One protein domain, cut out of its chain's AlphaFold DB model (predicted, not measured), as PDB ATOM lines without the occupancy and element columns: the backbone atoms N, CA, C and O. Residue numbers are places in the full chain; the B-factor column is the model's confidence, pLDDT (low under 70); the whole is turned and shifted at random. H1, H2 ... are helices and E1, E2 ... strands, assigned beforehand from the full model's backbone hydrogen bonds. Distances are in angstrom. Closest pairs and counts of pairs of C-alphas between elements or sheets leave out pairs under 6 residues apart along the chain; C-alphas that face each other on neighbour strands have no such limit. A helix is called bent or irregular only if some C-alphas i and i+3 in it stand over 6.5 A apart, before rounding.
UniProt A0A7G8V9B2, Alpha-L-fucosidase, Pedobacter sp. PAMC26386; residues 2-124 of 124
ATOM      1  N   CYS A   2     181.691 169.279 153.540       45.84
ATOM      2  CA  CYS A   2     182.891 170.053 153.929       45.84
ATOM      3  C   CYS A   2     182.789 171.591 153.760       45.84
ATOM      4  O   CYS A   2     183.436 172.333 154.499       45.84
ATOM      5  N   ILE A   3     181.978 172.090 152.818       51.84
ATOM      6  CA  ILE A   3     181.856 173.536 152.528       51.84
ATOM      7  C   ILE A   3     181.244 174.296 153.719       51.84
ATOM      8  O   ILE A   3     181.720 175.365 154.104       51.84
ATOM      9  N   THR A   4     180.233 173.711 154.362       59.94
ATOM     10  CA  THR A   4     179.516 174.321 155.492       59.94
ATOM     11  C   THR A   4     180.402 174.484 156.730       59.94
ATOM     12  O   THR A   4     180.289 175.484 157.437       59.94
ATOM     13  N   MET A   5     181.335 173.549 156.953       67.31
ATOM     14  CA  MET A   5     182.236 173.556 158.112       67.31
ATOM     15  C   MET A   5     183.224 174.728 158.079       67.31
ATOM     16  O   MET A   5     183.424 175.389 159.092       67.31
ATOM     17  N   LYS A   6     183.784 175.056 156.906       75.25
ATOM     18  CA  LYS A   6     184.705 176.199 156.746       75.25
ATOM     19  C   LYS A   6     184.010 177.521 157.086       75.25
ATOM     20  O   LYS A   6     184.545 178.348 157.822       75.25
ATOM     21  N   ARG A   7     182.782 177.699 156.581       84.12
ATOM     22  CA  ARG A   7     181.965 178.894 156.828       84.12
ATOM     23  C   ARG A   7     181.681 179.076 158.317       84.12
ATOM     24  O   ARG A   7     181.774 180.200 158.798       84.12
ATOM     25  N   PHE A   8     181.376 177.997 159.039       88.56
ATOM     26  CA  PHE A   8     181.103 178.058 160.475       88.56
ATOM     27  C   PHE A   8     182.256 178.696 161.263       88.56
ATOM     28  O   PHE A   8     182.030 179.667 161.982       88.56
ATOM     29  N   PHE A   9     183.494 178.219 161.084       90.81
ATOM     30  CA  PHE A   9     184.641 178.737 161.840       90.81
ATOM     31  C   PHE A   9     185.009 180.176 161.476       90.81
ATOM     32  O   PHE A   9     185.363 180.957 162.354       90.81
ATOM     33  N   ILE A  10     184.859 180.564 160.208       91.56
ATOM     34  CA  ILE A  10     185.067 181.957 159.790       91.56
ATOM     35  C   ILE A  10     184.033 182.876 160.460       91.56
ATOM     36  O   ILE A  10     184.382 183.931 160.986       91.56
ATOM     37  N   GLN A  11     182.761 182.465 160.500       92.69
ATOM     38  CA  GLN A  11     181.720 183.227 161.193       92.69
ATOM     39  C   GLN A  11     181.956 183.279 162.701       92.69
ATOM     40  O   GLN A  11     181.708 184.313 163.319       92.69
ATOM     41  N   LEU A  12     182.425 182.181 163.297       93.88
ATOM     42  CA  LEU A  12     182.769 182.123 164.714       93.88
ATOM     43  C   LEU A  12     183.905 183.098 165.046       93.88
ATOM     44  O   LEU A  12     183.789 183.854 166.007       93.88
ATOM     45  N   LEU A  13     184.945 183.143 164.210       94.00
ATOM     46  CA  LEU A  13     186.057 184.083 164.329       94.00
ATOM     47  C   LEU A  13     185.576 185.536 164.239       94.00
ATOM     48  O   LEU A  13     185.852 186.333 165.132       94.00
ATOM     49  N   ALA A  14     184.789 185.867 163.213       92.50
ATOM     50  CA  ALA A  14     184.218 187.203 163.053       92.50
ATOM     51  C   ALA A  14     183.335 187.609 164.249       92.50
ATOM     52  O   ALA A  14     183.425 188.735 164.737       92.50
ATOM     53  N   LYS A  15     182.513 186.685 164.767       93.12
ATOM     54  CA  LYS A  15     181.685 186.914 165.963       93.12
ATOM     55  C   LYS A  15     182.534 187.169 167.207       93.12
ATOM     56  O   LYS A  15     182.201 188.081 167.961       93.12
ATOM     57  N   ALA A  16     183.605 186.405 167.418       95.00
ATOM     58  CA  ALA A  16     184.503 186.598 168.555       95.00
ATOM     59  C   ALA A  16     185.114 188.008 168.535       95.00
ATOM     60  O   ALA A  16     184.924 188.770 169.484       95.00
ATOM     61  N   VAL A  17     185.712 188.404 167.408       94.81
ATOM     62  CA  VAL A  17     186.329 189.732 167.256       94.81
ATOM     63  C   VAL A  17     185.298 190.857 167.372       94.81
ATOM     64  O   VAL A  17     185.553 191.849 168.053       94.81
ATOM     65  N   SER A  18     184.093 190.690 166.807       92.81
ATOM     66  CA  SER A  18     183.014 191.692 166.916       92.81
ATOM     67  C   SER A  18     182.595 191.989 168.358       92.81
ATOM     68  O   SER A  18     182.061 193.055 168.646       92.81
ATOM     69  N   ARG A  19     182.870 191.055 169.276       93.75
ATOM     70  CA  ARG A  19     182.581 191.166 170.709       93.75
ATOM     71  C   ARG A  19     183.820 191.512 171.540       93.75
ATOM     72  O   ARG A  19     183.728 191.559 172.761       93.75
ATOM     73  N   GLY A  20     184.960 191.771 170.898       93.25
ATOM     74  CA  GLY A  20     186.230 192.066 171.566       93.25
ATOM     75  C   GLY A  20     186.904 190.835 172.175       93.25
ATOM     76  O   GLY A  20     187.701 190.980 173.095       93.25
ATOM     77  N   GLY A  21     186.556 189.636 171.706       93.31
ATOM     78  CA  GLY A  21     187.135 188.375 172.155       93.31
ATOM     79  C   GLY A  21     188.098 187.762 171.141       93.31
ATOM     80  O   GLY A  21     188.105 188.114 169.961       93.31
ATOM     81  N   ASN A  22     188.860 186.778 171.614       93.38
ATOM     82  CA  ASN A  22     189.748 185.957 170.795       93.38
ATOM     83  C   ASN A  22     189.111 184.593 170.512       93.38
ATOM     84  O   ASN A  22     188.286 184.108 171.288       93.38
ATOM     85  N   LEU A  23     189.520 183.959 169.414       93.31
ATOM     86  CA  LEU A  23     189.164 182.577 169.112       93.31
ATOM     87  C   LEU A  23     190.415 181.705 169.216       93.31
ATOM     88  O   LEU A  23     191.336 181.856 168.417       93.31
ATOM     89  N   LEU A  24     190.423 180.783 170.178       93.75
ATOM     90  CA  LEU A  24     191.414 179.716 170.267       93.75
ATOM     91  C   LEU A  24     190.813 178.448 169.658       93.75
ATOM     92  O   LEU A  24     189.750 177.998 170.088       93.75
ATOM     93  N   LEU A  25     191.473 177.896 168.640       90.62
ATOM     94  CA  LEU A  25     191.048 176.664 167.983       90.62
ATOM     95  C   LEU A  25     191.943 175.515 168.444       90.62
ATOM     96  O   LEU A  25     193.145 175.533 168.190       90.62
ATOM     97  N   ASN A  26     191.348 174.522 169.099       88.94
ATOM     98  CA  ASN A  26     192.039 173.286 169.453       88.94
ATOM     99  C   ASN A  26     192.014 172.322 168.263       88.94
ATOM    100  O   ASN A  26     190.970 172.160 167.631       88.94
ATOM    101  N   ILE A  27     193.150 171.683 167.995       87.00
ATOM    102  CA  ILE A  27     193.332 170.658 166.961       87.00
ATOM    103  C   ILE A  27     193.993 169.457 167.632       87.00
ATOM    104  O   ILE A  27     194.972 169.630 168.360       87.00
ATOM    105  N   GLY A  28     193.433 168.268 167.425       84.50
ATOM    106  CA  GLY A  28     193.898 167.041 168.063       84.50
ATOM    107  C   GLY A  28     194.466 166.092 167.016       84.50
ATOM    108  O   GLY A  28     193.673 165.510 166.279       84.50
ATOM    109  N   PRO A  29     195.796 165.902 166.934       85.94
ATOM    110  CA  PRO A  29     196.355 164.927 166.010       85.94
ATOM    111  C   PRO A  29     195.854 163.519 166.354       85.94
ATOM    112  O   PRO A  29     195.511 163.211 167.499       85.94
ATOM    113  N   LYS A  30     195.823 162.649 165.348       86.50
ATOM    114  CA  LYS A  30     195.529 161.225 165.516       86.50
ATOM    115  C   LYS A  30     196.605 160.550 166.373       86.50
ATOM    116  O   LYS A  30     197.666 161.114 166.631       86.50
ATOM    117  N   GLY A  31     196.351 159.306 166.784       87.06
ATOM    118  CA  GLY A  31     197.309 158.515 167.569       87.06
ATOM    119  C   GLY A  31     198.660 158.276 166.875       87.06
ATOM    120  O   GLY A  31     199.631 157.952 167.546       87.06
ATOM    121  N   ASP A  32     198.729 158.470 165.556       89.50
ATOM    122  CA  ASP A  32     199.947 158.420 164.737       89.50
ATOM    123  C   ASP A  32     200.633 159.796 164.563       89.50
ATOM    124  O   ASP A  32     201.642 159.903 163.871       89.50
ATOM    125  N   GLY A  33     200.103 160.852 165.191       85.62
ATOM    126  CA  GLY A  33     200.629 162.215 165.123       85.62
ATOM    127  C   GLY A  33     200.188 163.023 163.897       85.62
ATOM    128  O   GLY A  33     200.565 164.190 163.788       85.62
ATOM    129  N   ILE A  34     199.385 162.455 162.990       89.19
ATOM    130  CA  ILE A  34     198.942 163.122 161.757       89.19
ATOM    131  C   ILE A  34     197.614 163.858 162.000       89.19
ATOM    132  O   ILE A  34     196.729 163.361 162.702       89.19
ATOM    133  N   PHE A  35     197.443 165.046 161.411       88.00
ATOM    134  CA  PHE A  35     196.164 165.759 161.465       88.00
ATOM    135  C   PHE A  35     195.072 165.028 160.688       88.00
ATOM    136  O   PHE A  35     195.316 164.344 159.690       88.00
ATOM    137  N   ASP A  36     193.822 165.172 161.127       88.81
ATOM    138  CA  ASP A  36     192.734 164.666 160.308       88.81
ATOM    139  C   ASP A  36     192.560 165.527 159.051       88.81
ATOM    140  O   ASP A  36     192.520 166.755 159.113       88.81
ATOM    141  N   SER A  37     192.370 164.884 157.897       88.69
ATOM    142  CA  SER A  37     192.102 165.566 156.620       88.69
ATOM    143  C   SER A  37     190.965 166.601 156.698       88.69
ATOM    144  O   SER A  37     190.954 167.598 155.972       88.69
ATOM    145  N   ARG A  38     189.997 166.409 157.605       87.00
ATOM    146  CA  ARG A  38     188.928 167.372 157.873       87.00
ATOM    147  C   ARG A  38     189.440 168.619 158.589       87.00
ATOM    148  O   ARG A  38     188.995 169.716 158.250       87.00
ATOM    149  N   GLU A  39     190.332 168.463 159.563       88.69
ATOM    150  CA  GLU A  39     190.969 169.573 160.280       88.69
ATOM    151  C   GLU A  39     191.823 170.395 159.316       88.69
ATOM    152  O   GLU A  39     191.672 171.616 159.254       88.69
ATOM    153  N   GLU A  40     192.608 169.729 158.467       90.31
ATOM    154  CA  GLU A  40     193.384 170.379 157.407       90.31
ATOM    155  C   GLU A  40     192.485 171.178 156.457       90.31
ATOM    156  O   GLU A  40     192.756 172.344 156.161       90.31
ATOM    157  N   ALA A  41     191.366 170.597 156.014       89.06
ATOM    158  CA  ALA A  41     190.430 171.278 155.126       89.06
ATOM    159  C   ALA A  41     189.776 172.509 155.782       89.06
ATOM    160  O   ALA A  41     189.538 173.518 155.106       89.06
ATOM    161  N   ILE A  42     189.471 172.441 157.082       89.00
ATOM    162  CA  ILE A  42     188.936 173.569 157.857       89.00
ATOM    163  C   ILE A  42     189.991 174.670 157.971       89.00
ATOM    164  O   ILE A  42     189.707 175.812 157.598       89.00
ATOM    165  N   LEU A  43     191.200 174.326 158.420       90.81
ATOM    166  CA  LEU A  43     192.314 175.259 158.580       90.81
ATOM    167  C   LEU A  43     192.656 175.933 157.249       90.81
ATOM    168  O   LEU A  43     192.699 177.158 157.184       90.81
ATOM    169  N   ALA A  44     192.764 175.170 156.160       90.81
ATOM    170  CA  ALA A  44     192.998 175.710 154.822       90.81
ATOM    171  C   ALA A  44     191.897 176.692 154.383       90.81
ATOM    172  O   ALA A  44     192.183 177.720 153.761       90.81
ATOM    173  N   GLY A  45     190.637 176.410 154.730       87.19
ATOM    174  CA  GLY A  45     189.513 177.313 154.489       87.19
ATOM    175  C   GLY A  45     189.642 178.637 155.244       87.19
ATOM    176  O   GLY A  45     189.478 179.701 154.643       87.19
ATOM    177  N   ILE A  46     189.978 178.571 156.535       89.88
ATOM    178  CA  ILE A  46     190.207 179.754 157.376       89.88
ATOM    179  C   ILE A  46     191.389 180.557 156.829       89.88
ATOM    180  O   ILE A  46     191.227 181.743 156.548       89.88
ATOM    181  N   THR A  47     192.540 179.921 156.597       90.94
ATOM    182  CA  THR A  47     193.758 180.575 156.095       90.94
ATOM    183  C   THR A  47     193.542 181.233 154.733       90.94
ATOM    184  O   THR A  47     193.985 182.357 154.504       90.94
ATOM    185  N   SER A  48     192.840 180.569 153.810       89.19
ATOM    186  CA  SER A  48     192.516 181.144 152.497       89.19
ATOM    187  C   SER A  48     191.657 182.406 152.625       89.19
ATOM    188  O   SER A  48     191.892 183.407 151.941       89.19
ATOM    189  N   TRP A  49     190.691 182.395 153.547       87.62
ATOM    190  CA  TRP A  49     189.840 183.549 153.798       87.62
ATOM    191  C   TRP A  49     190.591 184.682 154.512       87.62
ATOM    192  O   TRP A  49     190.470 185.838 154.095       87.62
ATOM    193  N   THR A  50     191.403 184.389 155.532       87.75
ATOM    194  CA  THR A  50     192.155 185.414 156.277       87.75
ATOM    195  C   THR A  50     193.241 186.071 155.429       87.75
ATOM    196  O   THR A  50     193.473 187.262 155.594       87.75
ATOM    197  N   LYS A  51     193.828 185.387 154.439       88.75
ATOM    198  CA  LYS A  51     194.748 186.027 153.475       88.75
ATOM    199  C   LYS A  51     194.129 187.228 152.748       88.75
ATOM    200  O   LYS A  51     194.833 188.180 152.437       88.75
ATOM    201  N   LYS A  52     192.821 187.196 152.472       86.00
ATOM    202  CA  LYS A  52     192.103 188.273 151.762       86.00
ATOM    203  C   LYS A  52     191.387 189.245 152.699       86.00
ATOM    204  O   LYS A  52     191.167 190.399 152.344       86.00
ATOM    205  N   ASN A  53     190.976 188.765 153.872       87.44
ATOM    206  CA  ASN A  53     190.087 189.487 154.785       87.44
ATOM    207  C   ASN A  53     190.725 189.767 156.153       87.44
ATOM    208  O   ASN A  53     190.045 190.263 157.045       87.44
ATOM    209  N   GLY A  54     192.009 189.457 156.329       90.12
ATOM    210  CA  GLY A  54     192.702 189.469 157.616       90.12
ATOM    211  C   GLY A  54     192.643 190.806 158.340       90.12
ATOM    212  O   GLY A  54     192.460 190.804 159.546       90.12
ATOM    213  N   GLU A  55     192.670 191.935 157.628       89.56
ATOM    214  CA  GLU A  55     192.523 193.273 158.230       89.56
ATOM    215  C   GLU A  55     191.209 193.462 159.009       89.56
ATOM    216  O   GLU A  55     191.126 194.294 159.902       89.56
ATOM    217  N   SER A  56     190.163 192.694 158.672       90.06
ATOM    218  CA  SER A  56     188.876 192.740 159.378       90.06
ATOM    219  C   SER A  56     188.861 191.937 160.684       90.06
ATOM    220  O   SER A  56     187.864 191.968 161.405       90.06
ATOM    221  N   ILE A  57     189.943 191.207 160.972       93.19
ATOM    222  CA  ILE A  57     190.117 190.328 162.134       93.19
ATOM    223  C   ILE A  57     191.347 190.762 162.934       93.19
ATOM    224  O   ILE A  57     191.235 191.110 164.105       93.19
ATOM    225  N   TYR A  58     192.522 190.751 162.306       93.19
ATOM    226  CA  TYR A  58     193.782 191.130 162.931       93.19
ATOM    227  C   TYR A  58     193.789 192.627 163.225       93.19
ATOM    228  O   TYR A  58     193.552 193.438 162.332       93.19
ATOM    229  N   HIS A  59     194.061 192.980 164.483       89.44
ATOM    230  CA  HIS A  59     194.005 194.357 164.993       89.44
ATOM    231  C   HIS A  59     192.636 195.036 164.836       89.44
ATOM    232  O   HIS A  59     192.528 196.251 165.003       89.44
ATOM    233  N   ALA A  60     191.588 194.262 164.545       91.12
ATOM    234  CA  ALA A  60     190.225 194.743 164.573       91.12
ATOM    235  C   ALA A  60     189.640 194.580 165.982       91.12
ATOM    236  O   ALA A  60     190.042 193.714 166.758       91.12
ATOM    237  N   SER A  61     188.683 195.434 166.309       90.69
ATOM    238  CA  SER A  61     188.073 195.524 167.632       90.69
ATOM    239  C   SER A  61     186.549 195.551 167.541       90.69
ATOM    240  O   SER A  61     185.963 195.628 166.450       90.69
ATOM    241  N   LYS A  62     185.895 195.458 168.703       91.81
ATOM    242  CA  LYS A  62     184.440 195.573 168.798       91.81
ATOM    243  C   LYS A  62     183.970 196.942 168.311       91.81
ATOM    244  O   LYS A  62     184.605 197.962 168.568       91.81
ATOM    245  N   THR A  63     182.819 196.959 167.657       85.75
ATOM    246  CA  THR A  63     182.131 198.200 167.288       85.75
ATOM    247  C   THR A  63     181.096 198.553 168.350       85.75
ATOM    248  O   THR A  63     180.621 197.660 169.046       85.75
ATOM    249  N   MET A  64     180.676 199.815 168.421       83.31
ATOM    250  CA  MET A  64     179.527 200.219 169.250       83.31
ATOM    251  C   MET A  64     178.170 199.843 168.629       83.31
ATOM    252  O   MET A  64     177.149 200.022 169.279       83.31
ATOM    253  N   LEU A  65     178.170 199.316 167.400       81.81
ATOM    254  CA  LEU A  65     176.964 198.970 166.655       81.81
ATOM    255  C   LEU A  65     176.270 197.741 167.250       81.81
ATOM    256  O   LEU A  65     176.928 196.742 167.561       81.81
ATOM    257  N   SER A  66     174.940 197.783 167.336       77.88
ATOM    258  CA  SER A  66     174.127 196.607 167.667       77.88
ATOM    259  C   SER A  66     174.288 195.455 166.669       77.88
ATOM    260  O   SER A  66     174.732 195.613 165.525       77.88
ATOM    261  N   LEU A  67     173.899 194.254 167.109       75.88
ATOM    262  CA  LEU A  67     173.858 193.065 166.260       75.88
ATOM    263  C   LEU A  67     172.891 193.268 165.092       75.88
ATOM    264  O   LEU A  67     171.757 193.703 165.272       75.88
ATOM    265  N   GLN A  68     173.334 192.888 163.898       83.31
ATOM    266  CA  GLN A  68     172.563 193.046 162.674       83.31
ATOM    267  C   GLN A  68     171.956 191.702 162.263       83.31
ATOM    268  O   GLN A  68     172.576 190.648 162.412       83.31
ATOM    269  N   SER A  69     170.756 191.716 161.683       82.69
ATOM    270  CA  SER A  69     170.072 190.488 161.233       82.69
ATOM    271  C   SER A  69     170.849 189.723 160.151       82.69
ATOM    272  O   SER A  69     170.714 188.507 160.013       82.69
ATOM    273  N   TRP A  70     171.697 190.426 159.398       85.00
ATOM    274  CA  TRP A  70     172.517 189.874 158.324       85.00
ATOM    275  C   TRP A  70     173.920 189.433 158.770       85.00
ATOM    276  O   TRP A  70     174.593 188.742 158.001       85.00
ATOM    277  N   GLY A  71     174.394 189.801 159.969       88.75
ATOM    278  CA  GLY A  71     175.771 189.516 160.383       88.75
ATOM    279  C   GLY A  71     176.319 190.370 161.528       88.75
ATOM    280  O   GLY A  71     175.583 190.803 162.410       88.75
ATOM    281  N   VAL A  72     177.641 190.568 161.533       90.38
ATOM    282  CA  VAL A  72     178.357 191.342 162.567       90.38
ATOM    283  C   VAL A  72     179.316 192.354 161.953       90.38
ATOM    284  O   VAL A  72     179.646 192.282 160.768       90.38
ATOM    285  N   THR A  73     179.796 193.278 162.777       90.75
ATOM    286  CA  THR A  73     180.749 194.319 162.391       90.75
ATOM    287  C   THR A  73     182.021 194.250 163.225       90.75
ATOM    288  O   THR A  73     181.996 193.850 164.389       90.75
ATOM    289  N   THR A  74     183.142 194.653 162.632       91.50
ATOM    290  CA  THR A  74     184.408 194.883 163.344       91.50
ATOM    291  C   THR A  74     184.990 196.232 162.938       91.50
ATOM    292  O   THR A  74     184.796 196.687 161.807       91.50
ATOM    293  N   LEU A  75     185.680 196.888 163.869       88.62
ATOM    294  CA  LEU A  75     186.332 198.174 163.646       88.62
ATOM    295  C   LEU A  75     187.838 197.948 163.531       88.62
ATOM    296  O   LEU A  75     188.483 197.579 164.513       88.62
ATOM    297  N   GLY A  76     188.379 198.141 162.330       86.12
ATOM    298  CA  GLY A  76     189.822 198.266 162.134       86.12
ATOM    299  C   GLY A  76     190.303 199.677 162.467       86.12
ATOM    300  O   GLY A  76     189.570 200.475 163.042       86.12
ATOM    301  N   LYS A  77     191.533 200.006 162.062       79.00
ATOM    302  CA  LYS A  77     192.169 201.302 162.355       79.00
ATOM    303  C   LYS A  77     191.322 202.511 161.929       79.00
ATOM    304  O   LYS A  77     191.174 203.459 162.688       79.00
ATOM    305  N   ASP A  78     190.787 202.466 160.717       79.88
ATOM    306  CA  ASP A  78     190.069 203.562 160.056       79.88
ATOM    307  C   ASP A  78     188.889 203.057 159.206       79.88
ATOM    308  O   ASP A  78     188.289 203.802 158.434       79.88
ATOM    309  N   LYS A  79     188.559 201.765 159.326       80.94
ATOM    310  CA  LYS A  79     187.589 201.077 158.470       80.94
ATOM    311  C   LYS A  79     186.603 200.278 159.299       80.94
ATOM    312  O   LYS A  79     186.987 199.502 160.178       80.94
ATOM    313  N   LEU A  80     185.328 200.418 158.949       83.00
ATOM    314  CA  LEU A  80     184.270 199.541 159.427       83.00
ATOM    315  C   LEU A  80     184.132 198.357 158.464       83.00
ATOM    316  O   LEU A  80     183.882 198.534 157.267       83.00
ATOM    317  N   TYR A  81     184.276 197.144 158.990       87.56
ATOM    318  CA  TYR A  81     184.129 195.912 158.224       87.56
ATOM    319  C   TYR A  81     182.790 195.250 158.522       87.56
ATOM    320  O   TYR A  81     182.402 195.089 159.680       87.56
ATOM    321  N   LEU A  82     182.094 194.841 157.461       88.62
ATOM    322  CA  LEU A  82     180.813 194.144 157.545       88.62
ATOM    323  C   LEU A  82     181.023 192.667 157.228       88.62
ATOM    324  O   LEU A  82     181.374 192.307 156.101       88.62
ATOM    325  N   HIS A  83     180.754 191.810 158.207       88.50
ATOM    326  CA  HIS A  83     180.790 190.360 158.061       88.50
ATOM    327  C   HIS A  83     179.387 189.855 157.734       88.50
ATOM    328  O   HIS A  83     178.605 189.531 158.627       88.50
ATOM    329  N   VAL A  84     179.057 189.821 156.443       86.38
ATOM    330  CA  VAL A  84     177.702 189.502 155.965       86.38
ATOM    331  C   VAL A  84     177.488 187.995 155.886       86.38
ATOM    332  O   VAL A  84     177.923 187.337 154.943       86.38
ATOM    333  N   PHE A  85     176.791 187.437 156.870       85.69
ATOM    334  CA  PHE A  85     176.500 186.009 156.938       85.69
ATOM    335  C   PHE A  85     175.313 185.633 156.066       85.69
ATOM    336  O   PHE A  85     175.387 184.623 155.366       85.69
ATOM    337  N   ASN A  86     174.257 186.443 156.088       81.31
ATOM    338  CA  ASN A  86     173.021 186.196 155.360       81.31
ATOM    339  C   ASN A  86     172.699 187.404 154.487       81.31
ATOM    340  O   ASN A  86     172.469 188.503 154.987       81.31
ATOM    341  N   TRP A  87     172.678 187.193 153.174       74.94
ATOM    342  CA  TRP A  87     172.191 188.201 152.244       74.94
ATOM    343  C   TRP A  87     170.668 188.201 152.240       74.94
ATOM    344  O   TRP A  87     170.046 187.152 152.074       74.94
ATOM    345  N   LEU A  88     170.077 189.382 152.409       69.25
ATOM    346  CA  LEU A  88     168.641 189.567 152.246       69.25
ATOM    347  C   LEU A  88     168.273 189.436 150.761       69.25
ATOM    348  O   LEU A  88     169.027 189.860 149.883       69.25
ATOM    349  N   SER A  89     167.099 188.869 150.481       68.94
ATOM    350  CA  SER A  89     166.598 188.627 149.117       68.94
ATOM    351  C   SER A  89     166.454 189.907 148.288       68.94
ATOM    352  O   SER A  89     166.568 189.871 147.067       68.94
ATOM    353  N   ASN A  90     166.267 191.051 148.948       69.06
ATOM    354  CA  ASN A  90     166.175 192.366 148.316       69.06
ATOM    355  C   ASN A  90     167.544 192.994 147.972       69.06
ATOM    356  O   ASN A  90     167.588 194.102 147.438       69.06
ATOM    357  N   GLY A  91     168.659 192.329 148.304       68.38
ATOM    358  CA  GLY A  91     170.017 192.795 148.013       68.38
ATOM    359  C   GLY A  91     170.461 194.035 148.796       68.38
ATOM    360  O   GLY A  91     171.508 194.603 148.483       68.38
ATOM    361  N   ARG A  92     169.690 194.471 149.799       67.62
ATOM    362  CA  ARG A  92     169.998 195.643 150.629       67.62
ATOM    363  C   ARG A  92     170.431 195.195 152.019       67.62
ATOM    364  O   ARG A  92     169.880 194.247 152.564       67.62
ATOM    365  N   LEU A  93     171.408 195.891 152.593       69.62
ATOM    366  CA  LEU A  93     171.809 195.730 153.988       69.62
ATOM    367  C   LEU A  93     171.465 197.019 154.721       69.62
ATOM    368  O   LEU A  93     171.842 198.101 154.277       69.62
ATOM    369  N   TYR A  94     170.745 196.888 155.825       71.81
ATOM    370  CA  TYR A  94     170.420 198.004 156.700       71.81
ATOM    371  C   TYR A  94     171.405 197.987 157.861       71.81
ATOM    372  O   TYR A  94     171.579 196.944 158.490       71.81
ATOM    373  N   LEU A  95     172.063 199.115 158.116       73.00
ATOM    374  CA  LEU A  95     172.917 199.307 159.283       73.00
ATOM    375  C   LEU A  95     172.268 200.384 160.150       73.00
ATOM    376  O   LEU A  95     172.461 201.574 159.915       73.00
ATOM    377  N   GLY A  96     171.427 199.942 161.088       59.38
ATOM    378  CA  GLY A  96     170.434 200.796 161.756       59.38
ATOM    379  C   GLY A  96     170.992 201.971 162.566       59.38
ATOM    380  O   GLY A  96     170.250 202.905 162.845       59.38
ATOM    381  N   GLU A  97     172.279 201.949 162.912       57.59
ATOM    382  CA  GLU A  97     172.904 202.913 163.829       57.59
ATOM    383  C   GLU A  97     173.856 203.913 163.164       57.59
ATOM    384  O   GLU A  97     174.426 204.762 163.845       57.59
ATOM    385  N   LEU A  98     173.990 203.898 161.833       52.59
ATOM    386  CA  LEU A  98     174.535 205.056 161.115       52.59
ATOM    387  C   LEU A  98     173.452 206.143 161.022       52.59
ATOM    388  O   LEU A  98     172.988 206.501 159.942       52.59
ATOM    389  N   LEU A  99     173.014 206.632 162.181       38.66
ATOM    390  CA  LEU A  99     172.178 207.814 162.290       38.66
ATOM    391  C   LEU A  99     173.095 209.027 162.163       38.66
ATOM    392  O   LEU A  99     173.879 209.334 163.062       38.66
ATOM    393  N   ASN A 100     172.982 209.740 161.046       35.34
ATOM    394  CA  ASN A 100     173.300 211.158 161.081       35.34
ATOM    395  C   ASN A 100     172.271 211.848 161.996       35.34
ATOM    396  O   ASN A 100     171.167 211.344 162.186       35.34
ATOM    397  N   LYS A 101     172.620 213.003 162.570       36.34
ATOM    398  CA  LYS A 101     171.814 213.791 163.534       36.34
ATOM    399  C   LYS A 101     170.457 214.320 163.005       36.34
ATOM    400  O   LYS A 101     169.873 215.222 163.594       36.34
ATOM    401  N   THR A 102     169.951 213.768 161.915       35.25
ATOM    402  CA  THR A 102     168.691 214.079 161.241       35.25
ATOM    403  C   THR A 102     168.055 212.737 160.896       35.25
ATOM    404  O   THR A 102     168.714 211.915 160.267       35.25
ATOM    405  N   GLY A 103     166.837 212.486 161.379       32.81
ATOM    406  CA  GLY A 103     166.184 211.172 161.493       32.81
ATOM    407  C   GLY A 103     165.831 210.437 160.193       32.81
ATOM    408  O   GLY A 103     164.733 209.905 160.088       32.81
ATOM    409  N   ASP A 104     166.752 210.357 159.240       30.61
ATOM    410  CA  ASP A 104     166.591 209.631 157.990       30.61
ATOM    411  C   ASP A 104     167.332 208.295 158.063       30.61
ATOM    412  O   ASP A 104     168.553 208.225 158.236       30.61
ATOM    413  N   HIS A 105     166.583 207.202 157.919       36.53
ATOM    414  CA  HIS A 105     167.147 205.870 157.758       36.53
ATOM    415  C   HIS A 105     168.099 205.867 156.559       36.53
ATOM    416  O   HIS A 105     167.680 206.072 155.421       36.53
ATOM    417  N   TYR A 106     169.382 205.592 156.793       35.31
ATOM    418  CA  TYR A 106     170.354 205.464 155.714       35.31
ATOM    419  C   TYR A 106     170.079 204.175 154.920       35.31
ATOM    420  O   TYR A 106     170.672 203.122 155.144       35.31
ATOM    421  N   SER A 107     169.157 204.244 153.959       36.12
ATOM    422  CA  SER A 107     169.002 203.260 152.890       36.12
ATOM    423  C   SER A 107     169.894 203.644 151.708       36.12
ATOM    424  O   SER A 107     169.420 203.762 150.578       36.12
ATOM    425  N   GLN A 108     171.182 203.918 151.941       34.53
ATOM    426  CA  GLN A 108     172.080 204.220 150.829       34.53
ATOM    427  C   GLN A 108     172.569 202.944 150.151       34.53
ATOM    428  O   GLN A 108     173.048 202.000 150.778       34.53
ATOM    429  N   LYS A 109     172.513 202.975 148.818       37.53
ATOM    430  CA  LYS A 109     173.422 202.230 147.947       37.53
ATOM    431  C   LYS A 109     174.841 202.565 148.421       37.53
ATOM    432  O   LYS A 109     175.281 203.703 148.308       37.53
ATOM    433  N   ILE A 110     175.500 201.597 149.044       41.72
ATOM    434  CA  ILE A 110     176.771 201.795 149.739       41.72
ATOM    435  C   ILE A 110     177.846 202.208 148.719       41.72
ATOM    436  O   ILE A 110     178.253 201.393 147.891       41.72
ATOM    437  N   HIS A 111     178.306 203.461 148.785       29.72
ATOM    438  CA  HIS A 111     179.460 203.951 148.027       29.72
ATOM    439  C   HIS A 111     180.784 203.733 148.801       29.72
ATOM    440  O   HIS A 111     180.792 203.739 150.031       29.72
ATOM    441  N   PRO A 112     181.919 203.520 148.103       31.81
ATOM    442  CA  PRO A 112     182.996 202.618 148.547       31.81
ATOM    443  C   PRO A 112     184.094 203.229 149.437       31.81
ATOM    444  O   PRO A 112     185.095 202.565 149.683       31.81
ATOM    445  N   GLY A 113     183.964 204.480 149.887       27.81
ATOM    446  CA  GLY A 113     185.109 205.236 150.424       27.81
ATOM    447  C   GLY A 113     185.676 204.732 151.759       27.81
ATOM    448  O   GLY A 113     186.885 204.762 151.949       27.81
ATOM    449  N   HIS A 114     184.822 204.240 152.664       35.03
ATOM    450  CA  HIS A 114     185.225 203.844 154.030       35.03
ATOM    451  C   HIS A 114     184.578 202.537 154.519       35.03
ATOM    452  O   HIS A 114     184.844 202.082 155.634       35.03
ATOM    453  N   LEU A 115     183.731 201.915 153.689       44.41
ATOM    454  CA  LEU A 115     183.044 200.668 154.009       44.41
ATOM    455  C   LEU A 115     183.613 199.530 153.173       44.41
ATOM    456  O   LEU A 115     183.394 199.456 151.963       44.41
ATOM    457  N   VAL A 116     184.303 198.601 153.827       49.88
ATOM    458  CA  VAL A 116     184.786 197.398 153.154       49.88
ATOM    459  C   VAL A 116     183.787 196.272 153.405       49.88
ATOM    460  O   VAL A 116     183.829 195.586 154.429       49.88
ATOM    461  N   ILE A 117     182.875 196.062 152.451       51.12
ATOM    462  CA  ILE A 117     182.011 194.876 152.443       51.12
ATOM    463  C   ILE A 117     182.883 193.677 152.067       51.12
ATOM    464  O   ILE A 117     183.167 193.437 150.889       51.12
ATOM    465  N   ARG A 118     183.316 192.899 153.061       51.78
ATOM    466  CA  ARG A 118     183.970 191.613 152.805       51.78
ATOM    467  C   ARG A 118     182.884 190.574 152.543       51.78
ATOM    468  O   ARG A 118     182.186 190.096 153.433       51.78
ATOM    469  N   GLN A 119     182.685 190.296 151.260       42.69
ATOM    470  CA  GLN A 119     181.688 189.353 150.779       42.69
ATOM    471  C   GLN A 119     182.013 187.907 151.192       42.69
ATOM    472  O   GLN A 119     183.122 187.426 150.985       42.69
ATOM    473  N   TYR A 120     180.986 187.175 151.635       41.47
ATOM    474  CA  TYR A 120     180.927 185.702 151.655       41.47
ATOM    475  C   TYR A 120     180.326 185.145 150.347       41.47
ATOM    476  O   TYR A 120     179.687 184.093 150.323       41.47
ATOM    477  N   LYS A 121     180.430 185.903 149.249       33.50
ATOM    478  CA  LYS A 121     179.779 185.592 147.974       33.50
ATOM    479  C   LYS A 121     180.561 184.449 147.316       33.50
ATOM    480  O   LYS A 121     181.672 184.668 146.853       33.50
ATOM    481  N   ARG A 122     179.971 183.245 147.309       31.84
ATOM    482  CA  ARG A 122     180.508 182.003 146.716       31.84
ATOM    483  C   ARG A 122     181.832 181.515 147.321       31.84
ATOM    484  O   ARG A 122     182.899 181.675 146.740       31.84
ATOM    485  N   LEU A 123     181.744 180.810 148.446       33.22
ATOM    486  CA  LEU A 123     182.623 179.653 148.636       33.22
ATOM    487  C   LEU A 123     182.012 178.521 147.800       33.22
ATOM    488  O   LEU A 123     181.072 177.874 148.260       33.22
ATOM    489  N   ASN A 124     182.470 178.379 146.556       36.91
ATOM    490  CA  ASN A 124     182.344 177.111 145.836       36.91
ATOM    491  C   ASN A 124     183.334 176.115 146.451       36.91
ATOM    492  O   ASN A 124     184.460 176.555 146.785       36.91
TER     493      ASN A 124
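This is residues 2 to 124 of the 124 residues of the protein "Alpha-L-fucosidase" of Pedobacter sp. PAMC26386 (UniProt A0A7G8V9B2). A small three-stranded sheet, E1 to E3, has one face covered by the later parts of two helices, H1 and H2, which pack on each other and reach out past the sheet. A long loop, residues 19 to 36, makes one far end of the model, and at the other end residues 99 to 104 stick out as the free tip of the loop between E2 and E3. The printed part has 123 residues with two named helices, then three named strands; the sheet, in the order E1 E2 E3, is mixed, and so is the class, helices and strands, with 51 residues in named elements, under half. The whole is only just loose, close to compact, with a radius of gyration of the C-alphas of 16.7 A, and spans 64 by 29 by 22 A.

Begin with the sheet: find C-alpha 71 at (175.771, 189.516, 160.383), where E1 starts; it runs over residues 71 to 75. E2 is residues 80 to 84, and E3 is residues 115 to 118, ending at (183.970, 191.613, 152.805). H1, residues 2 to 18, starts at C-alpha 2, at (182.891, 170.053, 153.929), and is 25.2 A long. H2, residues 37 to 56, is 27.5 A long; it is irregular, with C-alphas 52 and 55 8.2 A apart, and has a kink of 58 degrees near residue 50.

Look first at the hairpin E1 and E2, antiparallel, where N 83 and O 72 are 2.8 A apart, within hydrogen-bond range. E2 and E3 are parallel, with N 116 and O 80 at 3.5 A; E1 and E3 are apart. H1 and H2 lie on the same face of the sheet, two layers, helices over one face. H1, at a height over the sheet of 10.8 A, lies over E1 and, only just, with 3 C-alphas, over E2; its closest C-alphas to E1 are those of Ser 18 and Thr 74, 5.0 A. H2, at a height over the sheet of 14.9 A, lies over E2 and, only just, with 3 C-alphas, over E3; its closest C-alphas to E2 are those of Ser 56 and Tyr 81, 5.8 A. The helices touch, closest at the C-alphas of Lys 6 and Ile 42, 5.1 A, at a steep tilt of 41 degrees, the same way. Of the O i to N i+4 pairs, 11 of 13 in H1 and 13 of 16 in H2 are within hydrogen-bond range.

The two C-alphas farthest apart, those of Asp 32 and Thr 102, are 63.9 A apart. The printed part has no cut; the links H1 to H2, H2 to E1 and E2 to E3 are long, and E1 to E2 is tight. The mean pLDDT of the printed part is 74.4; look for values under 70 at residues 2 to 5, 88 to 93 and 96 to 124.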